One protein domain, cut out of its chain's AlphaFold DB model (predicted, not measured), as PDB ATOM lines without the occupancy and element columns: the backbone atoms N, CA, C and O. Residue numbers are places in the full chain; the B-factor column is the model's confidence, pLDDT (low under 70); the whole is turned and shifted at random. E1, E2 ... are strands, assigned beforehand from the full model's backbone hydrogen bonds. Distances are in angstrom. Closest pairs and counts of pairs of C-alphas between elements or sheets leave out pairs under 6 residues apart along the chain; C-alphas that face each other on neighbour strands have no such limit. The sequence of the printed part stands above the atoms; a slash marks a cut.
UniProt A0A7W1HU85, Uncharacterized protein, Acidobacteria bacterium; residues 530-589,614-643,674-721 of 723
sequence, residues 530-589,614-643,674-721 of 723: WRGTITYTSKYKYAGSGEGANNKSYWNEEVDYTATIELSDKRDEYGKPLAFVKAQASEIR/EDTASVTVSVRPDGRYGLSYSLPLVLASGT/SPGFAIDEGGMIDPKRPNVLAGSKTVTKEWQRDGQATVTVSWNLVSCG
ATOM      1  N   TRP A 530      37.724  20.981 -43.232       79.25
ATOM      2  CA  TRP A 530      36.271  21.141 -43.127       79.25
ATOM      3  C   TRP A 530      35.878  21.364 -41.668       79.25
ATOM      4  O   TRP A 530      36.386  20.673 -40.790       79.25
ATOM      5  N   ARG A 531      34.964  22.300 -41.420       83.69
ATOM      6  CA  ARG A 531      34.362  22.574 -40.107       83.69
ATOM      7  C   ARG A 531      32.859  22.529 -40.195       83.69
ATOM      8  O   ARG A 531      32.318  22.765 -41.267       83.69
ATOM      9  N   GLY A 532      32.200  22.354 -39.062       88.94
ATOM     10  CA  GLY A 532      30.754  22.446 -38.953       88.94
ATOM     11  C   GLY A 532      30.182  21.218 -38.276       88.94
ATOM     12  O   GLY A 532      30.884  20.526 -37.537       88.94
ATOM     13  N   THR A 533      28.904  20.966 -38.519       92.50
ATOM     14  CA  THR A 533      28.157  19.945 -37.793       92.50
ATOM     15  C   THR A 533      27.570  18.901 -38.727       92.50
ATOM     16  O   THR A 533      27.142  19.204 -39.845       92.50
ATOM     17  N   ILE A 534      27.548  17.662 -38.245       94.06
ATOM     18  CA  ILE A 534      26.764  16.561 -38.801       94.06
ATOM     19  C   ILE A 534      25.816  16.102 -37.697       94.06
ATOM     20  O   ILE A 534      26.256  15.755 -36.602       94.06
ATOM     21  N   THR A 535      24.518  16.102 -37.971       94.44
ATOM     22  CA  THR A 535      23.490  15.634 -37.044       94.44
ATOM     23  C   THR A 535      22.896  14.346 -37.577       94.44
ATOM     24  O   THR A 535      22.367  14.305 -38.686       94.44
ATOM     25  N   TYR A 536      22.951  13.302 -36.762       95.62
ATOM     26  CA  TYR A 536      22.408  11.987 -37.047       95.62
ATOM     27  C   TYR A 536      21.216  11.718 -36.128       95.62
ATOM     28  O   TYR A 536      21.329  11.818 -34.908       95.62
ATOM     29  N   THR A 537      20.071  11.353 -36.697       94.38
ATOM     30  CA  THR A 537      18.895  10.899 -35.947       94.38
ATOM     31  C   THR A 537      18.414   9.570 -36.503       94.38
ATOM     32  O   THR A 537      18.124   9.482 -37.690       94.38
ATOM     33  N   SER A 538      18.267   8.561 -35.651       95.19
ATOM     34  CA  SER A 538      17.644   7.280 -35.983       95.19
ATOM     35  C   SER A 538      16.423   7.057 -35.105       95.19
ATOM     36  O   SER A 538      16.482   7.254 -33.891       95.19
ATOM     37  N   LYS A 539      15.323   6.640 -35.731       94.12
ATOM     38  CA  LYS A 539      14.093   6.214 -35.067       94.12
ATOM     39  C   LYS A 539      13.695   4.846 -35.577       94.12
ATOM     40  O   LYS A 539      13.504   4.666 -36.780       94.12
ATOM     41  N   TYR A 540      13.528   3.902 -34.669       92.44
ATOM     42  CA  TYR A 540      13.036   2.566 -34.964       92.44
ATOM     43  C   TYR A 540      11.738   2.330 -34.210       92.44
ATOM     44  O   TYR A 540      11.660   2.584 -33.009       92.44
ATOM     45  N   LYS A 541      10.725   1.848 -34.933       91.00
ATOM     46  CA  LYS A 541       9.460   1.406 -34.354       91.00
ATOM     47  C   LYS A 541       9.092   0.036 -34.892       91.00
ATOM     48  O   LYS A 541       9.090  -0.192 -36.103       91.00
ATOM     49  N   TYR A 542       8.752  -0.858 -33.978       90.38
ATOM     50  CA  TYR A 542       8.304  -2.206 -34.278       90.38
ATOM     51  C   TYR A 542       7.212  -2.608 -33.300       90.38
ATOM     52  O   TYR A 542       7.454  -2.759 -32.108       90.38
ATOM     53  N   ALA A 543       6.005  -2.802 -33.813       90.94
ATOM     54  CA  ALA A 543       4.870  -3.234 -33.022       90.94
ATOM     55  C   ALA A 543       4.136  -4.356 -33.744       90.94
ATOM     56  O   ALA A 543       4.076  -4.390 -34.971       90.94
ATOM     57  N   GLY A 544       3.567  -5.277 -32.981       91.62
ATOM     58  CA  GLY A 544       2.781  -6.360 -33.538       91.62
ATOM     59  C   GLY A 544       2.069  -7.162 -32.467       91.62
ATOM     60  O   GLY A 544       2.270  -6.987 -31.261       91.62
ATOM     61  N   SER A 545       1.205  -8.050 -32.931       92.38
ATOM     62  CA  SER A 545       0.493  -8.992 -32.088       92.38
ATOM     63  C   SER A 545       0.357 -10.332 -32.796       92.38
ATOM     64  O   SER A 545       0.463 -10.437 -34.017       92.38
ATOM     65  N   GLY A 546       0.167 -11.380 -32.007       91.81
ATOM     66  CA  GLY A 546      -0.055 -12.734 -32.487       91.81
ATOM     67  C   GLY A 546      -1.118 -13.409 -31.638       91.81
ATOM     68  O   GLY A 546      -1.160 -13.211 -30.423       91.81
ATOM     69  N   GLU A 547      -1.971 -14.201 -32.273       93.38
ATOM     70  CA  GLU A 547      -3.024 -14.965 -31.612       93.38
ATOM     71  C   GLU A 547      -2.884 -16.440 -31.992       93.38
ATOM     72  O   GLU A 547      -2.969 -16.809 -33.160       93.38
ATOM     73  N   GLY A 548      -2.605 -17.273 -30.993       90.00
ATOM     74  CA  GLY A 548      -2.642 -18.724 -31.093       90.00
ATOM     75  C   GLY A 548      -3.915 -19.287 -30.460       90.00
ATOM     76  O   GLY A 548      -4.700 -18.566 -29.850       90.00
ATOM     77  N   ALA A 549      -4.093 -20.608 -30.546       88.31
ATOM     78  CA  ALA A 549      -5.306 -21.287 -30.075       88.31
ATOM     79  C   ALA A 549      -5.656 -21.013 -28.599       88.31
ATOM     80  O   ALA A 549      -6.826 -21.034 -28.233       88.31
ATOM     81  N   ASN A 550      -4.655 -20.745 -27.751       88.81
ATOM     82  CA  ASN A 550      -4.848 -20.543 -26.313       88.81
ATOM     83  C   ASN A 550      -4.202 -19.257 -25.770       88.81
ATOM     84  O   ASN A 550      -4.240 -19.040 -24.559       88.81
ATOM     85  N   ASN A 551      -3.603 -18.407 -26.612       91.69
ATOM     86  CA  ASN A 551      -2.855 -17.227 -26.172       91.69
ATOM     87  C   ASN A 551      -2.906 -16.060 -27.169       91.69
ATOM     88  O   ASN A 551      -2.850 -16.255 -28.376       91.69
ATOM     89  N   LYS A 552      -2.929 -14.831 -26.651       94.25
ATOM     90  CA  LYS A 552      -2.616 -13.604 -27.394       94.25
ATOM     91  C   LYS A 552      -1.300 -13.054 -26.877       94.25
ATOM     92  O   LYS A 552      -1.120 -12.960 -25.667       94.25
ATOM     93  N   SER A 553      -0.400 -12.671 -27.765       94.25
ATOM     94  CA  SER A 553       0.846 -11.974 -27.445       94.25
ATOM     95  C   SER A 553       0.907 -10.645 -28.178       94.25
ATOM     96  O   SER A 553       0.395 -10.538 -29.288       94.25
ATOM     97  N   TYR A 554       1.559  -9.660 -27.580       94.69
ATOM     98  CA  TYR A 554       1.862  -8.388 -28.217       94.69
ATOM     99  C   TYR A 554       3.291  -7.971 -27.896       94.69
ATOM    100  O   TYR A 554       3.873  -8.376 -26.884       94.69
ATOM    101  N   TRP A 555       3.858  -7.160 -28.772       94.38
ATOM    102  CA  TRP A 555       5.164  -6.555 -28.587       94.38
ATOM    103  C   TRP A 555       5.154  -5.151 -29.183       94.38
ATOM    104  O   TRP A 555       4.509  -4.902 -30.201       94.38
ATOM    105  N   ASN A 556       5.872  -4.246 -28.538       95.06
ATOM    106  CA  ASN A 556       6.140  -2.902 -29.013       95.06
ATOM    107  C   ASN A 556       7.582  -2.544 -28.647       95.06
ATOM    108  O   ASN A 556       7.999  -2.727 -27.507       95.06
ATOM    109  N   GLU A 557       8.349  -2.066 -29.605       94.94
ATOM    110  CA  GLU A 557       9.730  -1.654 -29.430       94.94
ATOM    111  C   GLU A 557       9.937  -0.324 -30.141       94.94
ATOM    112  O   GLU A 557       9.727  -0.208 -31.349       94.94
ATOM    113  N   GLU A 558      10.338   0.681 -29.370       95.50
ATOM    114  CA  GLU A 558      10.695   2.004 -29.861       95.50
ATOM    115  C   GLU A 558      12.128   2.315 -29.436       95.50
ATOM    116  O   GLU A 558      12.463   2.242 -28.252       95.50
ATOM    117  N   VAL A 559      12.975   2.656 -30.405       96.25
ATOM    118  CA  VAL A 559      14.357   3.079 -30.162       96.25
ATOM    119  C   VAL A 559      14.573   4.423 -30.837       96.25
ATOM    120  O   VAL A 559      14.402   4.549 -32.050       96.25
ATOM    121  N   ASP A 560      14.986   5.409 -30.050       96.69
ATOM    122  CA  ASP A 560      15.396   6.725 -30.523       96.69
ATOM    123  C   ASP A 560      16.891   6.905 -30.248       96.69
ATOM    124  O   ASP A 560      17.373   6.648 -29.143       96.69
ATOM    125  N   TYR A 561      17.629   7.368 -31.252       97.31
ATOM    126  CA  TYR A 561      19.047   7.684 -31.148       97.31
ATOM    127  C   TYR A 561      19.318   9.015 -31.847       97.31
ATOM    128  O   TYR A 561      18.933   9.221 -32.999       97.31
ATOM    129  N   THR A 562      20.017   9.923 -31.178       95.94
ATOM    130  CA  THR A 562      20.461  11.191 -31.763       95.94
ATOM    131  C   THR A 562      21.924  11.406 -31.444       95.94
ATOM    132  O   THR A 562      22.330  11.259 -30.297       95.94
ATOM    133  N   ALA A 563      22.709  11.795 -32.441       95.00
ATOM    134  CA  ALA A 563      24.082  12.221 -32.247       95.00
ATOM    135  C   ALA A 563      24.386  13.498 -33.026       95.00
ATOM    136  O   ALA A 563      23.937  13.674 -34.158       95.00
ATOM    137  N   THR A 564      25.192  14.358 -32.417       94.19
ATOM    138  CA  THR A 564      25.744  15.557 -33.040       94.19
ATOM    139  C   THR A 564      27.254  15.412 -33.085       94.19
ATOM    140  O   THR A 564      27.892  15.222 -32.052       94.19
ATOM    141  N   ILE A 565      27.807  15.492 -34.289       93.19
ATOM    142  CA  ILE A 565      29.235  15.436 -34.577       93.19
ATOM    143  C   ILE A 565      29.684  16.850 -34.926       93.19
ATOM    144  O   ILE A 565      29.201  17.436 -35.895       93.19
ATOM    145  N   GLU A 566      30.615  17.392 -34.156       90.69
ATOM    146  CA  GLU A 566      31.208  18.705 -34.377       90.69
ATOM    147  C   GLU A 566      32.652  18.532 -34.850       90.69
ATOM    148  O   GLU A 566      33.502  18.018 -34.119       90.69
ATOM    149  N   LEU A 567      32.930  18.911 -36.100       87.56
ATOM    150  CA  LEU A 567      34.270  18.791 -36.673       87.56
ATOM    151  C   LEU A 567      35.192  19.828 -36.029       87.56
ATOM    152  O   LEU A 567      34.948  21.030 -36.142       87.56
ATOM    153  N   SER A 568      36.266  19.350 -35.398       74.69
ATOM    154  CA  SER A 568      37.300  20.194 -34.806       74.69
ATOM    155  C   SER A 568      38.441  20.463 -35.787       74.69
ATOM    156  O   SER A 568      38.597  19.809 -36.819       74.69
ATOM    157  N   ASP A 569      39.302  21.398 -35.404       64.88
ATOM    158  CA  ASP A 569      40.481  21.793 -36.182       64.88
ATOM    159  C   ASP A 569      41.655  20.827 -36.019       64.88
ATOM    160  O   ASP A 569      42.670  20.931 -36.718       64.88
ATOM    161  N   LYS A 570      41.529  19.899 -35.066       63.88
ATOM    162  CA  LYS A 570      42.556  18.922 -34.738       63.88
ATOM    163  C   LYS A 570      42.541  17.806 -35.775       63.88
ATOM    164  O   LYS A 570      41.500  17.461 -36.332       63.88
ATOM    165  N   ARG A 571      43.713  17.232 -36.029       65.75
ATOM    166  CA  ARG A 571      43.854  16.034 -36.854       65.75
ATOM    167  C   ARG A 571      44.341  14.872 -36.000       65.75
ATOM    168  O   ARG A 571      45.049  15.097 -35.020       65.75
ATOM    169  N   ASP A 572      43.946  13.663 -36.368       70.19
ATOM    170  CA  ASP A 572      44.574  12.457 -35.841       70.19
ATOM    171  C   ASP A 572      46.008  12.317 -36.390       70.19
ATOM    172  O   ASP A 572      46.469  13.113 -37.217       70.19
ATOM    173  N   GLU A 573      46.728  11.299 -35.925       65.75
ATOM    174  CA  GLU A 573      48.098  10.999 -36.364       65.75
ATOM    175  C   GLU A 573      48.220  10.729 -37.879       65.75
ATOM    176  O   GLU A 573      49.299  10.886 -38.449       65.75
ATOM    177  N   TYR A 574      47.112  10.402 -38.553       64.44
ATOM    178  CA  TYR A 574      47.030  10.163 -39.999       64.44
ATOM    179  C   TYR A 574      46.564  11.396 -40.778       64.44
ATOM    180  O   TYR A 574      46.326  11.325 -41.988       64.44
ATOM    181  N   GLY A 575      46.413  12.535 -40.105       62.88
ATOM    182  CA  GLY A 575      45.976  13.769 -40.725       62.88
ATOM    183  C   GLY A 575      44.476  13.822 -41.016       62.88
ATOM    184  O   GLY A 575      44.075  14.673 -41.805       62.88
ATOM    185  N   LYS A 576      43.614  12.982 -40.436       67.69
ATOM    186  CA  LYS A 576      42.151  13.079 -40.615       67.69
ATOM    187  C   LYS A 576      41.541  14.060 -39.611       67.69
ATOM    188  O   LYS A 576      42.004  14.099 -38.476       67.69
ATOM    189  N   PRO A 577      40.513  14.845 -39.984       71.00
ATOM    190  CA  PRO A 577      39.800  15.707 -39.043       71.00
ATOM    191  C   PRO A 577      39.248  14.915 -37.850       71.00
ATOM    192  O   PRO A 577      38.478  13.967 -38.030       71.00
ATOM    193  N   LEU A 578      39.634  15.326 -36.644       79.44
ATOM    194  CA  LEU A 578      39.029  14.858 -35.403       79.44
ATOM    195  C   LEU A 578      37.733  15.625 -35.174       79.44
ATOM    196  O   LEU A 578      37.701  16.852 -35.275       79.44
ATOM    197  N   ALA A 579      36.677  14.915 -34.821       87.56
ATOM    198  CA  ALA A 579      35.400  15.484 -34.439       87.56
ATOM    199  C   ALA A 579      35.027  15.052 -33.025       87.56
ATOM    200  O   ALA A 579      35.413  13.976 -32.571       87.56
ATOM    201  N   PHE A 580      34.263  15.892 -32.339       91.62
ATOM    202  CA  PHE A 580      33.659  15.555 -31.059       91.62
ATOM    203  C   PHE A 580      32.220  15.101 -31.285       91.62
ATOM    204  O   PHE A 580      31.479  15.755 -32.018       91.62
ATOM    205  N   VAL A 581      31.819  13.989 -30.677       92.94
ATOM    206  CA  VAL A 581      30.480  13.418 -30.829       92.94
ATOM    207  C   VAL A 581      29.768  13.429 -29.494       92.94
ATOM    208  O   VAL A 581      30.272  12.877 -28.523       92.94
ATOM    209  N   LYS A 582      28.565  14.004 -29.470       94.75
ATOM    210  CA  LYS A 582      27.611  13.875 -28.364       94.75
ATOM    211  C   LYS A 582      26.434  13.045 -28.831       94.75
ATOM    212  O   LYS A 582      25.779  13.427 -29.798       94.75
ATOM    213  N   ALA A 583      26.160  11.938 -28.157       95.88
ATOM    214  CA  ALA A 583      25.057  11.045 -28.465       95.88
ATOM    215  C   ALA A 583      24.105  10.901 -27.276       95.88
ATOM    216  O   ALA A 583      24.520  10.886 -26.120       95.88
ATOM    217  N   GLN A 584      22.822  10.753 -27.579       96.25
ATOM    218  CA  GLN A 584      21.772  10.388 -26.640       96.25
ATOM    219  C   GLN A 584      20.923   9.285 -27.261       96.25
ATOM    220  O   GLN A 584      20.664   9.297 -28.467       96.25
ATOM    221  N   ALA A 585      20.485   8.336 -26.444       97.62
ATOM    222  CA  ALA A 585      19.634   7.260 -26.919       97.62
ATOM    223  C   ALA A 585      18.648   6.805 -25.848       97.62
ATOM    224  O   ALA A 585      18.942   6.859 -24.651       97.62
ATOM    225  N   SER A 586      17.492   6.322 -26.292       96.88
ATOM    226  CA  SER A 586      16.473   5.716 -25.442       96.88
ATOM    227  C   SER A 586      15.817   4.531 -26.130       96.88
ATOM    228  O   SER A 586      15.581   4.557 -27.335       96.88
ATOM    229  N   GLU A 587      15.490   3.510 -25.344       97.69
ATOM    230  CA  GLU A 587      14.772   2.323 -25.797       97.69
ATOM    231  C   GLU A 587      13.612   2.032 -24.844       97.69
ATOM    232  O   GLU A 587      13.775   1.979 -23.618       97.69
ATOM    233  N   ILE A 588      12.437   1.830 -25.434       97.38
ATOM    234  CA  ILE A 588      11.242   1.334 -24.764       97.38
ATOM    235  C   ILE A 588      10.872   0.018 -25.430       97.38
ATOM    236  O   ILE A 588      10.532  -0.009 -26.609       97.38
ATOM    237  N   ARG A 589      10.905  -1.075 -24.669       96.75
ATOM    238  CA  ARG A 589      10.468  -2.391 -25.137       96.75
ATOM    239  C   ARG A 589       9.368  -2.901 -24.227       96.75
ATOM    240  O   ARG A 589       9.596  -3.169 -23.052       96.75
ATOM    241  N   GLU A 614      29.728  10.612 -24.908       93.94
ATOM    242  CA  GLU A 614      30.623  11.587 -25.524       93.94
ATOM    243  C   GLU A 614      31.891  10.865 -25.991       93.94
ATOM    244  O   GLU A 614      32.452  10.073 -25.236       93.94
ATOM    245  N   ASP A 615      32.314  11.096 -27.233       92.94
ATOM    246  CA  ASP A 615      33.478  10.424 -27.826       92.94
ATOM    247  C   ASP A 615      34.157  11.300 -28.894       92.94
ATOM    248  O   ASP A 615      33.620  12.322 -29.330       92.94
ATOM    249  N   THR A 616      35.340  10.895 -29.346       87.00
ATOM    250  CA  THR A 616      36.001  11.441 -30.536       87.00
ATOM    251  C   THR A 616      35.731  10.559 -31.751       87.00
ATOM    252  O   THR A 616      35.916   9.347 -31.697       87.00
ATOM    253  N   ALA A 617      35.345  11.158 -32.876       84.00
ATOM    254  CA  ALA A 617      35.142  10.455 -34.140       84.00
ATOM    255  C   ALA A 617      36.076  10.977 -35.228       84.00
ATOM    256  O   ALA A 617      36.393  12.164 -35.289       84.00
ATOM    257  N   SER A 618      36.471  10.093 -36.141       82.81
ATOM    258  CA  SER A 618      37.118  10.500 -37.386       82.81
ATOM    259  C   SER A 618      36.052  10.832 -38.424       82.81
ATOM    260  O   SER A 618      35.189   9.992 -38.693       82.81
ATOM    261  N   VAL A 619      36.138  12.008 -39.046       87.25
ATOM    262  CA  VAL A 619      35.261  12.382 -40.164       87.25
ATOM    263  C   VAL A 619      36.085  12.482 -41.438       87.25
ATOM    264  O   VAL A 619      37.061  13.225 -41.512       87.25
ATOM    265  N   THR A 620      35.685  11.741 -42.466       87.56
ATOM    266  CA  THR A 620      36.296  11.800 -43.794       87.56
ATOM    267  C   THR A 620      35.350  12.502 -44.757       87.56
ATOM    268  O   THR A 620      34.218  12.067 -44.956       87.56
ATOM    269  N   VAL A 621      35.837  13.572 -45.383       88.06
ATOM    270  CA  VAL A 621      35.160  14.250 -46.491       88.06
ATOM    271  C   VAL A 621      35.938  13.941 -47.763       88.06
ATOM    272  O   VAL A 621      37.093  14.340 -47.900       88.06
ATOM    273  N   SER A 622      35.316  13.215 -48.686       87.81
ATOM    274  CA  SER A 622      35.885  12.912 -49.999       87.81
ATOM    275  C   SER A 622      35.222  13.792 -51.051       87.81
ATOM    276  O   SER A 622      34.000  13.848 -51.114       87.81
ATOM    277  N   VAL A 623      36.010  14.493 -51.866       86.75
ATOM    278  CA  VAL A 623      35.516  15.308 -52.984       86.75
ATOM    279  C   VAL A 623      36.142  14.777 -54.267       86.75
ATOM    280  O   VAL A 623      37.359  14.627 -54.353       86.75
ATOM    281  N   ARG A 624      35.308  14.465 -55.257       88.12
ATOM    282  CA  ARG A 624      35.718  13.980 -56.574       88.12
ATOM    283  C   ARG A 624      35.886  15.151 -57.554       88.12
ATOM    284  O   ARG A 624      35.230  16.179 -57.384       88.12
ATOM    285  N   PRO A 625      36.705  14.997 -58.613       86.38
ATOM    286  CA  PRO A 625      36.901  16.042 -59.626       86.38
ATOM    287  C   PRO A 625      35.622  16.490 -60.343       86.38
ATOM    288  O   PRO A 625      35.555  17.613 -60.828       86.38
ATOM    289  N   ASP A 626      34.599  15.633 -60.403       90.38
ATOM    290  CA  ASP A 626      33.294  15.941 -60.999       90.38
ATOM    291  C   ASP A 626      32.354  16.714 -60.054       90.38
ATOM    292  O   ASP A 626      31.186  16.920 -60.374       90.38
ATOM    293  N   GLY A 627      32.847  17.133 -58.883       87.50
ATOM    294  CA  GLY A 627      32.089  17.897 -57.895       87.50
ATOM    295  C   GLY A 627      31.198  17.049 -56.989       87.50
ATOM    296  O   GLY A 627      30.517  17.611 -56.131       87.50
ATOM    297  N   ARG A 628      31.197  15.715 -57.121       93.50
ATOM    298  CA  ARG A 628      30.534  14.842 -56.142       93.50
ATOM    299  C   ARG A 628      31.337  14.789 -54.855       93.50
ATOM    300  O   ARG A 628      32.560  14.668 -54.892       93.50
ATOM    301  N   TYR A 629      30.656  14.784 -53.721       93.56
ATOM    302  CA  TYR A 629      31.279  14.548 -52.425       93.56
ATOM    303  C   TYR A 629      30.616  13.396 -51.676       93.56
ATOM    304  O   TYR A 629      29.441  13.106 -51.898       93.56
ATOM    305  N   GLY A 630      31.378  12.763 -50.787       92.88
ATOM    306  CA  GLY A 630      30.908  11.753 -49.844       92.88
ATOM    307  C   GLY A 630      31.425  12.033 -48.435       92.88
ATOM    308  O   GLY A 630      32.569  12.475 -48.278       92.88
ATOM    309  N   LEU A 631      30.590  11.780 -47.432       92.50
ATOM    310  CA  LEU A 631      30.923  11.889 -46.013       92.50
ATOM    311  C   LEU A 631      31.016  10.488 -45.406       92.50
ATOM    312  O   LEU A 631      30.312   9.573 -45.816       92.50
ATOM    313  N   SER A 632      31.913  10.315 -44.444       90.50
ATOM    314  CA  SER A 632      32.013   9.094 -43.647       90.50
ATOM    315  C   SER A 632      32.431   9.454 -42.229       90.50
ATOM    316  O   SER A 632      33.326  10.282 -42.041       90.50
ATOM    317  N   TYR A 633      31.772   8.866 -41.237       91.56
ATOM    318  CA  TYR A 633      31.981   9.157 -39.822       91.56
ATOM    319  C   TYR A 633      31.607   7.952 -38.949       91.56
ATOM    320  O   TYR A 633      30.908   7.040 -39.392       91.56
ATOM    321  N   SER A 634      32.080   7.942 -37.702       90.88
ATOM    322  CA  SER A 634      31.766   6.918 -36.700       90.88
ATOM    323  C   SER A 634      30.855   7.474 -35.605       90.88
ATOM    324  O   SER A 634      30.967   8.638 -35.226       90.88
ATOM    325  N   LEU A 635      29.967   6.630 -35.077       94.00
ATOM    326  CA  LEU A 635      29.044   6.967 -33.993       94.00
ATOM    327  C   LEU A 635      29.280   6.034 -32.795       94.00
ATOM    328  O   LEU A 635      29.478   4.835 -33.012       94.00
ATOM    329  N   PRO A 636      29.257   6.551 -31.555       94.75
ATOM    330  CA  PRO A 636      29.510   5.740 -30.371       94.75
ATOM    331  C   PRO A 636      28.322   4.830 -30.020       94.75
ATOM    332  O   PRO A 636      27.188   5.037 -30.447       94.75
ATOM    333  N   LEU A 637      28.585   3.824 -29.185       95.81
ATOM    334  CA  LEU A 637      27.536   3.099 -28.467       95.81
ATOM    335  C   LEU A 637      27.102   3.923 -27.253       95.81
ATOM    336  O   LEU A 637      27.949   4.422 -26.513       95.81
ATOM    337  N   VAL A 638      25.797   4.016 -27.004       96.56
ATOM    338  CA  VAL A 638      25.279   4.666 -25.795       96.56
ATOM    339  C   VAL A 638      25.038   3.608 -24.726       96.56
ATOM    340  O   VAL A 638      24.256   2.677 -24.933       96.56
ATOM    341  N   LEU A 639      25.706   3.754 -23.580       97.25
ATOM    342  CA  LEU A 639      25.428   2.963 -22.383       97.25
ATOM    343  C   LEU A 639      24.251   3.599 -21.641       97.25
ATOM    344  O   LEU A 639      24.343   4.705 -21.112       97.25
ATOM    345  N   ALA A 640      23.127   2.900 -21.639       95.88
ATOM    346  CA  ALA A 640      21.876   3.340 -21.061       95.88
ATOM    347  C   ALA A 640      21.591   2.618 -19.741       95.88
ATOM    348  O   ALA A 640      21.954   1.459 -19.534       95.88
ATOM    349  N   SER A 641      20.901   3.315 -18.847       95.75
ATOM    350  CA  SER A 641      20.398   2.756 -17.594       95.75
ATOM    351  C   SER A 641      18.898   2.997 -17.485       95.75
ATOM    352  O   SER A 641      18.344   3.891 -18.131       95.75
ATOM    353  N   GLY A 642      18.225   2.181 -16.682       96.94
ATOM    354  CA  GLY A 642      16.790   2.316 -16.482       96.94
ATOM    355  C   GLY A 642      16.183   1.137 -15.743       96.94
ATOM    356  O   GLY A 642      16.783   0.616 -14.805       96.94
ATOM    357  N   THR A 643      14.982   0.733 -16.143       96.62
ATOM    358  CA  THR A 643      14.156  -0.224 -15.395       96.62
ATOM    359  C   THR A 643      13.595  -1.319 -16.285       96.62
ATOM    360  O   THR A 643      13.175  -1.053 -17.416       96.62
ATOM    361  N   SER A 674      22.590   1.033 -29.950       94.31
ATOM    362  CA  SER A 674      23.379   1.269 -31.168       94.31
ATOM    363  C   SER A 674      22.734   2.326 -32.079       94.31
ATOM    364  O   SER A 674      21.508   2.419 -32.112       94.31
ATOM    365  N   PRO A 675      23.524   3.070 -32.877       89.44
ATOM    366  CA  PRO A 675      23.045   4.158 -33.741       89.44
ATOM    367  C   PRO A 675      22.090   3.740 -34.877       89.44
ATOM    368  O   PRO A 675      21.490   4.601 -35.512       89.44
ATOM    369  N   GLY A 676      21.890   2.449 -35.145       87.31
ATOM    370  CA  GLY A 676      21.089   1.963 -36.276       87.31
ATOM    371  C   GLY A 676      21.954   1.637 -37.494       87.31
ATOM    372  O   GLY A 676      23.092   1.196 -37.341       87.31
ATOM    373  N   PHE A 677      21.412   1.799 -38.705       87.94
ATOM    374  CA  PHE A 677      22.125   1.488 -39.949       87.94
ATOM    375  C   PHE A 677      22.804   2.725 -40.551       87.94
ATOM    376  O   PHE A 677      22.249   3.818 -40.530       87.94
ATOM    377  N   ALA A 678      23.984   2.534 -41.144       85.50
ATOM    378  CA  ALA A 678      24.694   3.597 -41.850       85.50
ATOM    379  C   ALA A 678      23.992   3.976 -43.167       85.50
ATOM    380  O   ALA A 678      23.401   3.127 -43.849       85.50
ATOM    381  N   ILE A 679      24.087   5.252 -43.536       86.62
ATOM    382  CA  ILE A 679      23.656   5.780 -44.830       86.62
ATOM    383  C   ILE A 679      24.910   6.228 -45.583       86.62
ATOM    384  O   ILE A 679      25.823   6.764 -44.981       86.62
ATOM    385  N   ASP A 680      24.968   6.045 -46.903       82.81
ATOM    386  CA  ASP A 680      25.973   6.746 -47.708       82.81
ATOM    387  C   ASP A 680      25.560   8.217 -47.841       82.81
ATOM    388  O   ASP A 680      24.593   8.525 -48.555       82.81
ATOM    389  N   GLU A 681      26.239   9.138 -47.162       85.88
ATOM    390  CA  GLU A 681      25.963  10.568 -47.293       85.88
ATOM    391  C   GLU A 681      26.877  11.227 -48.320       85.88
ATOM    392  O   GLU A 681      28.060  10.920 -48.447       85.88
ATOM    393  N   GLY A 682      26.311  12.150 -49.088       86.69
ATOM    394  CA  GLY A 682      27.009  12.784 -50.188       86.69
ATOM    395  C   GLY A 682      26.064  13.574 -51.076       86.69
ATOM    396  O   GLY A 682      24.841  13.479 -50.959       86.69
ATOM    397  N   GLY A 683      26.636  14.361 -51.973       91.25
ATOM    398  CA  GLY A 683      25.876  15.209 -52.879       91.25
ATOM    399  C   GLY A 683      26.751  15.823 -53.961       91.25
ATOM    400  O   GLY A 683      27.886  15.401 -54.177       91.25
ATOM    401  N   MET A 684      26.208  16.831 -54.637       92.56
ATOM    402  CA  MET A 684      26.952  17.686 -55.561       92.56
ATOM    403  C   MET A 684      27.347  18.974 -54.845       92.56
ATOM    404  O   MET A 684      26.532  19.560 -54.132       92.56
ATOM    405  N   ILE A 685      28.588  19.416 -55.035       89.38
ATOM    406  CA  ILE A 685      29.050  20.728 -54.582       89.38
ATOM    407  C   ILE A 685      28.254  21.816 -55.308       89.38
ATOM    408  O   ILE A 685      28.113  21.771 -56.531       89.38
ATOM    409  N   ASP A 686      27.763  22.811 -54.565       88.44
ATOM    410  CA  ASP A 686      27.187  24.017 -55.161       88.44
ATOM    411  C   ASP A 686      28.316  24.831 -55.819       88.44
ATOM    412  O   ASP A 686      29.186  25.346 -55.107       88.44
ATOM    413  N   PRO A 687      28.327  25.005 -57.154       86.12
ATOM    414  CA  PRO A 687      29.381  25.751 -57.835       86.12
ATOM    415  C   PRO A 687      29.437  27.228 -57.415       86.12
ATOM    416  O   PRO A 687      30.480  27.860 -57.568       86.12
ATOM    417  N   LYS A 688      28.352  27.794 -56.862       86.62
ATOM    418  CA  LYS A 688      28.340  29.160 -56.310       86.62
ATOM    419  C   LYS A 688      28.941  29.231 -54.907       86.62
ATOM    420  O   LYS A 688      29.331  30.309 -54.460       86.62
ATOM    421  N   ARG A 689      29.001  28.102 -54.199       86.00
ATOM    422  CA  ARG A 689      29.516  27.978 -52.831       86.00
ATOM    423  C   ARG A 689      30.407  26.733 -52.714       86.00
ATOM    424  O   ARG A 689      30.116  25.865 -51.896       86.00
ATOM    425  N   PRO A 690      31.523  26.649 -53.468       83.88
ATOM    426  CA  PRO A 690      32.338  25.431 -53.548       83.88
ATOM    427  C   PRO A 690      32.962  25.016 -52.209       83.88
ATOM    428  O   PRO A 690      33.318  23.858 -52.007       83.88
ATOM    429  N   ASN A 691      33.045  25.960 -51.271       84.94
ATOM    430  CA  ASN A 691      33.551  25.756 -49.921       84.94
ATOM    431  C   ASN A 691      32.454  25.371 -48.916       84.94
ATOM    432  O   ASN A 691      32.714  25.410 -47.721       84.94
ATOM    433  N   VAL A 692      31.228  25.058 -49.340       89.31
ATOM    434  CA  VAL A 692      30.133  24.691 -48.431       89.31
ATOM    435  C   VAL A 692      29.496  23.385 -48.887       89.31
ATOM    436  O   VAL A 692      28.994  23.291 -50.003       89.31
ATOM    437  N   LEU A 693      29.468  22.394 -47.998       91.50
ATOM    438  CA  LEU A 693      28.676  21.177 -48.148       91.50
ATOM    439  C   LEU A 693      27.538  21.264 -47.149       91.50
ATOM    440  O   LEU A 693      27.737  21.064 -45.955       91.50
ATOM    441  N   ALA A 694      26.345  21.563 -47.635       92.62
ATOM    442  CA  ALA A 694      25.144  21.516 -46.824       92.62
ATOM    443  C   ALA A 694      24.149  20.553 -47.463       92.62
ATOM    444  O   ALA A 694      24.000  20.529 -48.686       92.62
ATOM    445  N   GLY A 695      23.481  19.753 -46.642       94.12
ATOM    446  CA  GLY A 695      22.524  18.772 -47.125       94.12
ATOM    447  C   GLY A 695      21.804  18.049 -46.000       94.12
ATOM    448  O   GLY A 695      22.145  18.171 -44.824       94.12
ATOM    449  N   SER A 696      20.771  17.310 -46.382       95.00
ATOM    450  CA  SER A 696      20.067  16.382 -45.509       95.00
ATOM    451  C   SER A 696      19.629  15.177 -46.327       95.00
ATOM    452  O   SER A 696      19.229  15.324 -47.485       95.00
ATOM    453  N   LYS A 697      19.715  13.987 -45.740       95.00
ATOM    454  CA  LYS A 697      19.291  12.730 -46.347       95.00
ATOM    455  C   LYS A 697      18.514  11.918 -45.324       95.00
ATOM    456  O   LYS A 697      19.018  11.632 -44.241       95.00
ATOM    457  N   THR A 698      17.307  11.515 -45.701       95.31
ATOM    458  CA  THR A 698      16.457  10.625 -44.910       95.31
ATOM    459  C   THR A 698      16.270   9.320 -45.663       95.31
ATOM    460  O   THR A 698      15.951   9.324 -46.851       95.31
ATOM    461  N   VAL A 699      16.486   8.201 -44.977       94.62
ATOM    462  CA  VAL A 699      16.270   6.856 -45.510       94.62
ATOM    463  C   VAL A 699      15.394   6.089 -44.531       94.62
ATOM    464  O   VAL A 699      15.726   5.970 -43.353       94.62
ATOM    465  N   THR A 700      14.302   5.532 -45.042       93.75
ATOM    466  CA  THR A 700      13.461   4.581 -44.314       93.75
ATOM    467  C   THR A 700      13.687   3.198 -44.904       93.75
ATOM    468  O   THR A 700      13.604   3.021 -46.120       93.75
ATOM    469  N   LYS A 701      14.013   2.223 -44.055       90.31
ATOM    470  CA  LYS A 701      14.138   0.815 -44.440       90.31
ATOM    471  C   LYS A 701      13.179  -0.024 -43.616       90.31
ATOM    472  O   LYS A 701      13.008   0.214 -42.419       90.31
ATOM    473  N   GLU A 702      12.611  -1.031 -44.267       87.50
ATOM    474  CA  GLU A 702      12.013  -2.144 -43.550       87.50
ATOM    475  C   GLU A 702      13.121  -2.877 -42.793       87.50
ATOM    476  O   GLU A 702      14.181  -3.215 -43.328       87.50
ATOM    477  N   TRP A 703      12.884  -3.045 -41.506       73.94
ATOM    478  CA  TRP A 703      13.730  -3.746 -40.564       73.94
ATOM    479  C   TRP A 703      12.955  -4.978 -40.096       73.94
ATOM    480  O   TRP A 703      11.732  -5.001 -40.179       73.94
ATOM    481  N   GLN A 704      13.657  -6.021 -39.655       71.31
ATOM    482  CA  GLN A 704      13.097  -7.355 -39.383       71.31
ATOM    483  C   GLN A 704      11.641  -7.360 -38.862       71.31
ATOM    484  O   GLN A 704      11.333  -6.658 -37.899       71.31
ATOM    485  N   ARG A 705      10.794  -8.227 -39.446       66.25
ATOM    486  CA  ARG A 705       9.382  -8.451 -39.065       66.25
ATOM    487  C   ARG A 705       8.489  -7.203 -39.210       66.25
ATOM    488  O   ARG A 705       7.795  -6.843 -38.275       66.25
ATOM    489  N   ASP A 706       8.502  -6.541 -40.363       75.25
ATOM    490  CA  ASP A 706       7.620  -5.394 -40.669       75.25
ATOM    491  C   ASP A 706       7.860  -4.130 -39.811       75.25
ATOM    492  O   ASP A 706       7.056  -3.195 -39.815       75.25
ATOM    493  N   GLY A 707       8.974  -4.063 -39.075       81.12
ATOM    494  CA  GLY A 707       9.393  -2.845 -38.383       81.12
ATOM    495  C   GLY A 707       9.923  -1.802 -39.367       81.12
ATOM    496  O   GLY A 707      10.486  -2.142 -40.405       81.12
ATOM    497  N   GLN A 708       9.800  -0.515 -39.041       89.19
ATOM    498  CA  GLN A 708      10.382   0.558 -39.853       89.19
ATOM    499  C   GLN A 708      11.463   1.290 -39.066       89.19
ATOM    500  O   GLN A 708      11.245   1.743 -37.939       89.19
ATOM    501  N   ALA A 709      12.636   1.422 -39.681       91.50
ATOM    502  CA  ALA A 709      13.723   2.245 -39.177       91.50
ATOM    503  C   ALA A 709      13.916   3.440 -40.118       91.50
ATOM    504  O   ALA A 709      14.167   3.269 -41.311       91.50
ATOM    505  N   THR A 710      13.780   4.650 -39.579       94.88
ATOM    506  CA  THR A 710      14.018   5.908 -40.293       94.88
ATOM    507  C   THR A 710      15.265   6.569 -39.741       94.88
ATOM    508  O   THR A 710      15.324   6.901 -38.559       94.88
ATOM    509  N   VAL A 711      16.242   6.793 -40.611       95.62
ATOM    510  CA  VAL A 711      17.475   7.502 -40.283       95.62
ATOM    511  C   VAL A 711      17.528   8.791 -41.096       95.62
ATOM    512  O   VAL A 711      17.318   8.776 -42.308       95.62
ATOM    513  N   THR A 712      17.803   9.905 -40.427       95.31
ATOM    514  CA  THR A 712      18.003  11.227 -41.022       95.31
ATOM    515  C   THR A 712      19.379  11.741 -40.644       95.31
ATOM    516  O   THR A 712      19.699  11.845 -39.460       95.31
ATOM    517  N   VAL A 713      20.162  12.110 -41.651       95.81
ATOM    518  CA  VAL A 713      21.465  12.751 -41.478       95.81
ATOM    519  C   VAL A 713      21.421  14.112 -42.136       95.81
ATOM    520  O   VAL A 713      21.111  14.206 -43.321       95.81
ATOM    521  N   SER A 714      21.749  15.158 -41.391       95.19
ATOM    522  CA  SER A 714      21.949  16.500 -41.927       95.19
ATOM    523  C   SER A 714      23.369  16.967 -41.665       95.19
ATOM    524  O   SER A 714      23.980  16.614 -40.661       95.19
ATOM    525  N   TRP A 715      23.918  17.746 -42.586       95.38
ATOM    526  CA  TRP A 715      25.267  18.274 -42.466       95.38
ATOM    527  C   TRP A 715      25.323  19.709 -42.964       95.38
ATOM    528  O   TRP A 715      24.627  20.097 -43.905       95.38
ATOM    529  N   ASN A 716      26.171  20.498 -42.318       93.06
ATOM    530  CA  ASN A 716      26.515  21.845 -42.734       93.06
ATOM    531  C   ASN A 716      28.003  22.049 -42.476       93.06
ATOM    532  O   ASN A 716      28.413  22.375 -41.362       93.06
ATOM    533  N   LEU A 717      28.800  21.788 -43.507       90.44
ATOM    534  CA  LEU A 717      30.248  21.819 -43.465       90.44
ATOM    535  C   LEU A 717      30.777  22.960 -44.326       90.44
ATOM    536  O   LEU A 717      30.338  23.163 -45.455       90.44
ATOM    537  N   VAL A 718      31.772  23.672 -43.816       86.56
ATOM    538  CA  VAL A 718      32.465  24.748 -44.517       86.56
ATOM    539  C   VAL A 718      33.936  24.381 -44.640       86.56
ATOM    540  O   VAL A 718      34.602  24.107 -43.641       86.56
ATOM    541  N   SER A 719      34.439  24.353 -45.871       81.69
ATOM    542  CA  SER A 719      35.852  24.181 -46.158       81.69
ATOM    543  C   SER A 719      36.561  25.500 -45.960       81.69
ATOM    544  O   SER A 719      36.212  26.537 -46.525       81.69
ATOM    545  N   CYS A 720      37.637  25.433 -45.212       69.19
ATOM    546  CA  CYS A 720      38.662  26.431 -45.184       69.19
ATOM    547  C   CYS A 720      39.557  26.299 -46.424       69.19
ATOM    548  O   CYS A 720      40.664  25.763 -46.358       69.19
ATOM    549  N   GLY A 721      39.058  26.706 -47.587       57.62
ATOM    550  CA  GLY A 721      39.776  26.619 -48.859       57.62
ATOM    551  C   GLY A 721      40.381  27.952 -49.302       57.62
ATOM    552  O   GLY A 721      39.697  28.974 -49.281       57.62
TER     553      GLY A 721
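This is residues 530 to 589, 614 to 643 and 674 to 721 of the 723 residues of an uncharacterized protein of Acidobacteria bacterium (UniProt A0A7W1HU85). One curled sheet of eight strands folds back on itself like a flattened, incomplete barrel, E7, E5, E4 and E3 facing E1, E9 and E8 with E2 as the hinge. The tip of the long E1-E2 hairpin, residues 547 to 552, sticks out at one end. The 138 printed residues hold no named helix and nine strands, E1 to E9 along the chain, in an all-strand class; the sheet's order is E7, E5, E4, E3, E2, E1, E9, E8, all antiparallel. The whole is loose, with a radius of gyration of the C-alphas of 18.7 A, and a rod spanning 68 by 32 by 21 A.

E1, residues 530 to 548, begins at C-alpha 530 (36.271, 21.141, -43.127) and is 57.0 A long. E2, residues 551 to 571, is 58.3 A long and bends by 80 degrees at residue 568. E3 is residues 577 to 589, 37.2 A; E4 614 to 623, 28.1 A; E5 628 to 633; E6 638 to 643; E7 681 to 684; E8 692 to 703, 33.8 A. E9, residues 707 to 720, is 42.0 A long and ends at C-alpha 720 (38.662, 26.431, -45.184).

E1, E2 and E3 form a meander, each strand the antiparallel neighbour of the one before; N 538 and O 561 are 2.8 A apart, N 564 and O 582 2.8 A. E4 is staggered, pairing with E3 over 614 to 618 (N 617 and O 579, 2.8 A) and with E5 over 619 to 623 (N 620 and O 632, 2.8 A). E7 is the edge strand beside E5, with N 631 and O 681 2.9 A apart. E9 is the neighbour of E1, with N 535 and O 714 2.8 A apart, and E8 is the other edge strand, with N 697 and O 713 2.8 A apart. The closest C-alphas of E7 and E8 are those of Glu 681 and Lys 697, 7.1 A. E6 pairs with no named strand; its closest C-alpha to E3 is that of Val 638, 6.3 A from that of Ala 585.

The C-alphas farthest apart, of Asn 550 and Gly 721, are 68.7 A apart. Residues 590 to 613 and 644 to 673 are cut out, with C-alpha gaps of 24.5 A and 18.3 A. Of the links printed whole, E7 to E8 is short and the others are tight. Confidence is under 70 at residues 569 to 571, 573 to 576, 705 and 720 to 721.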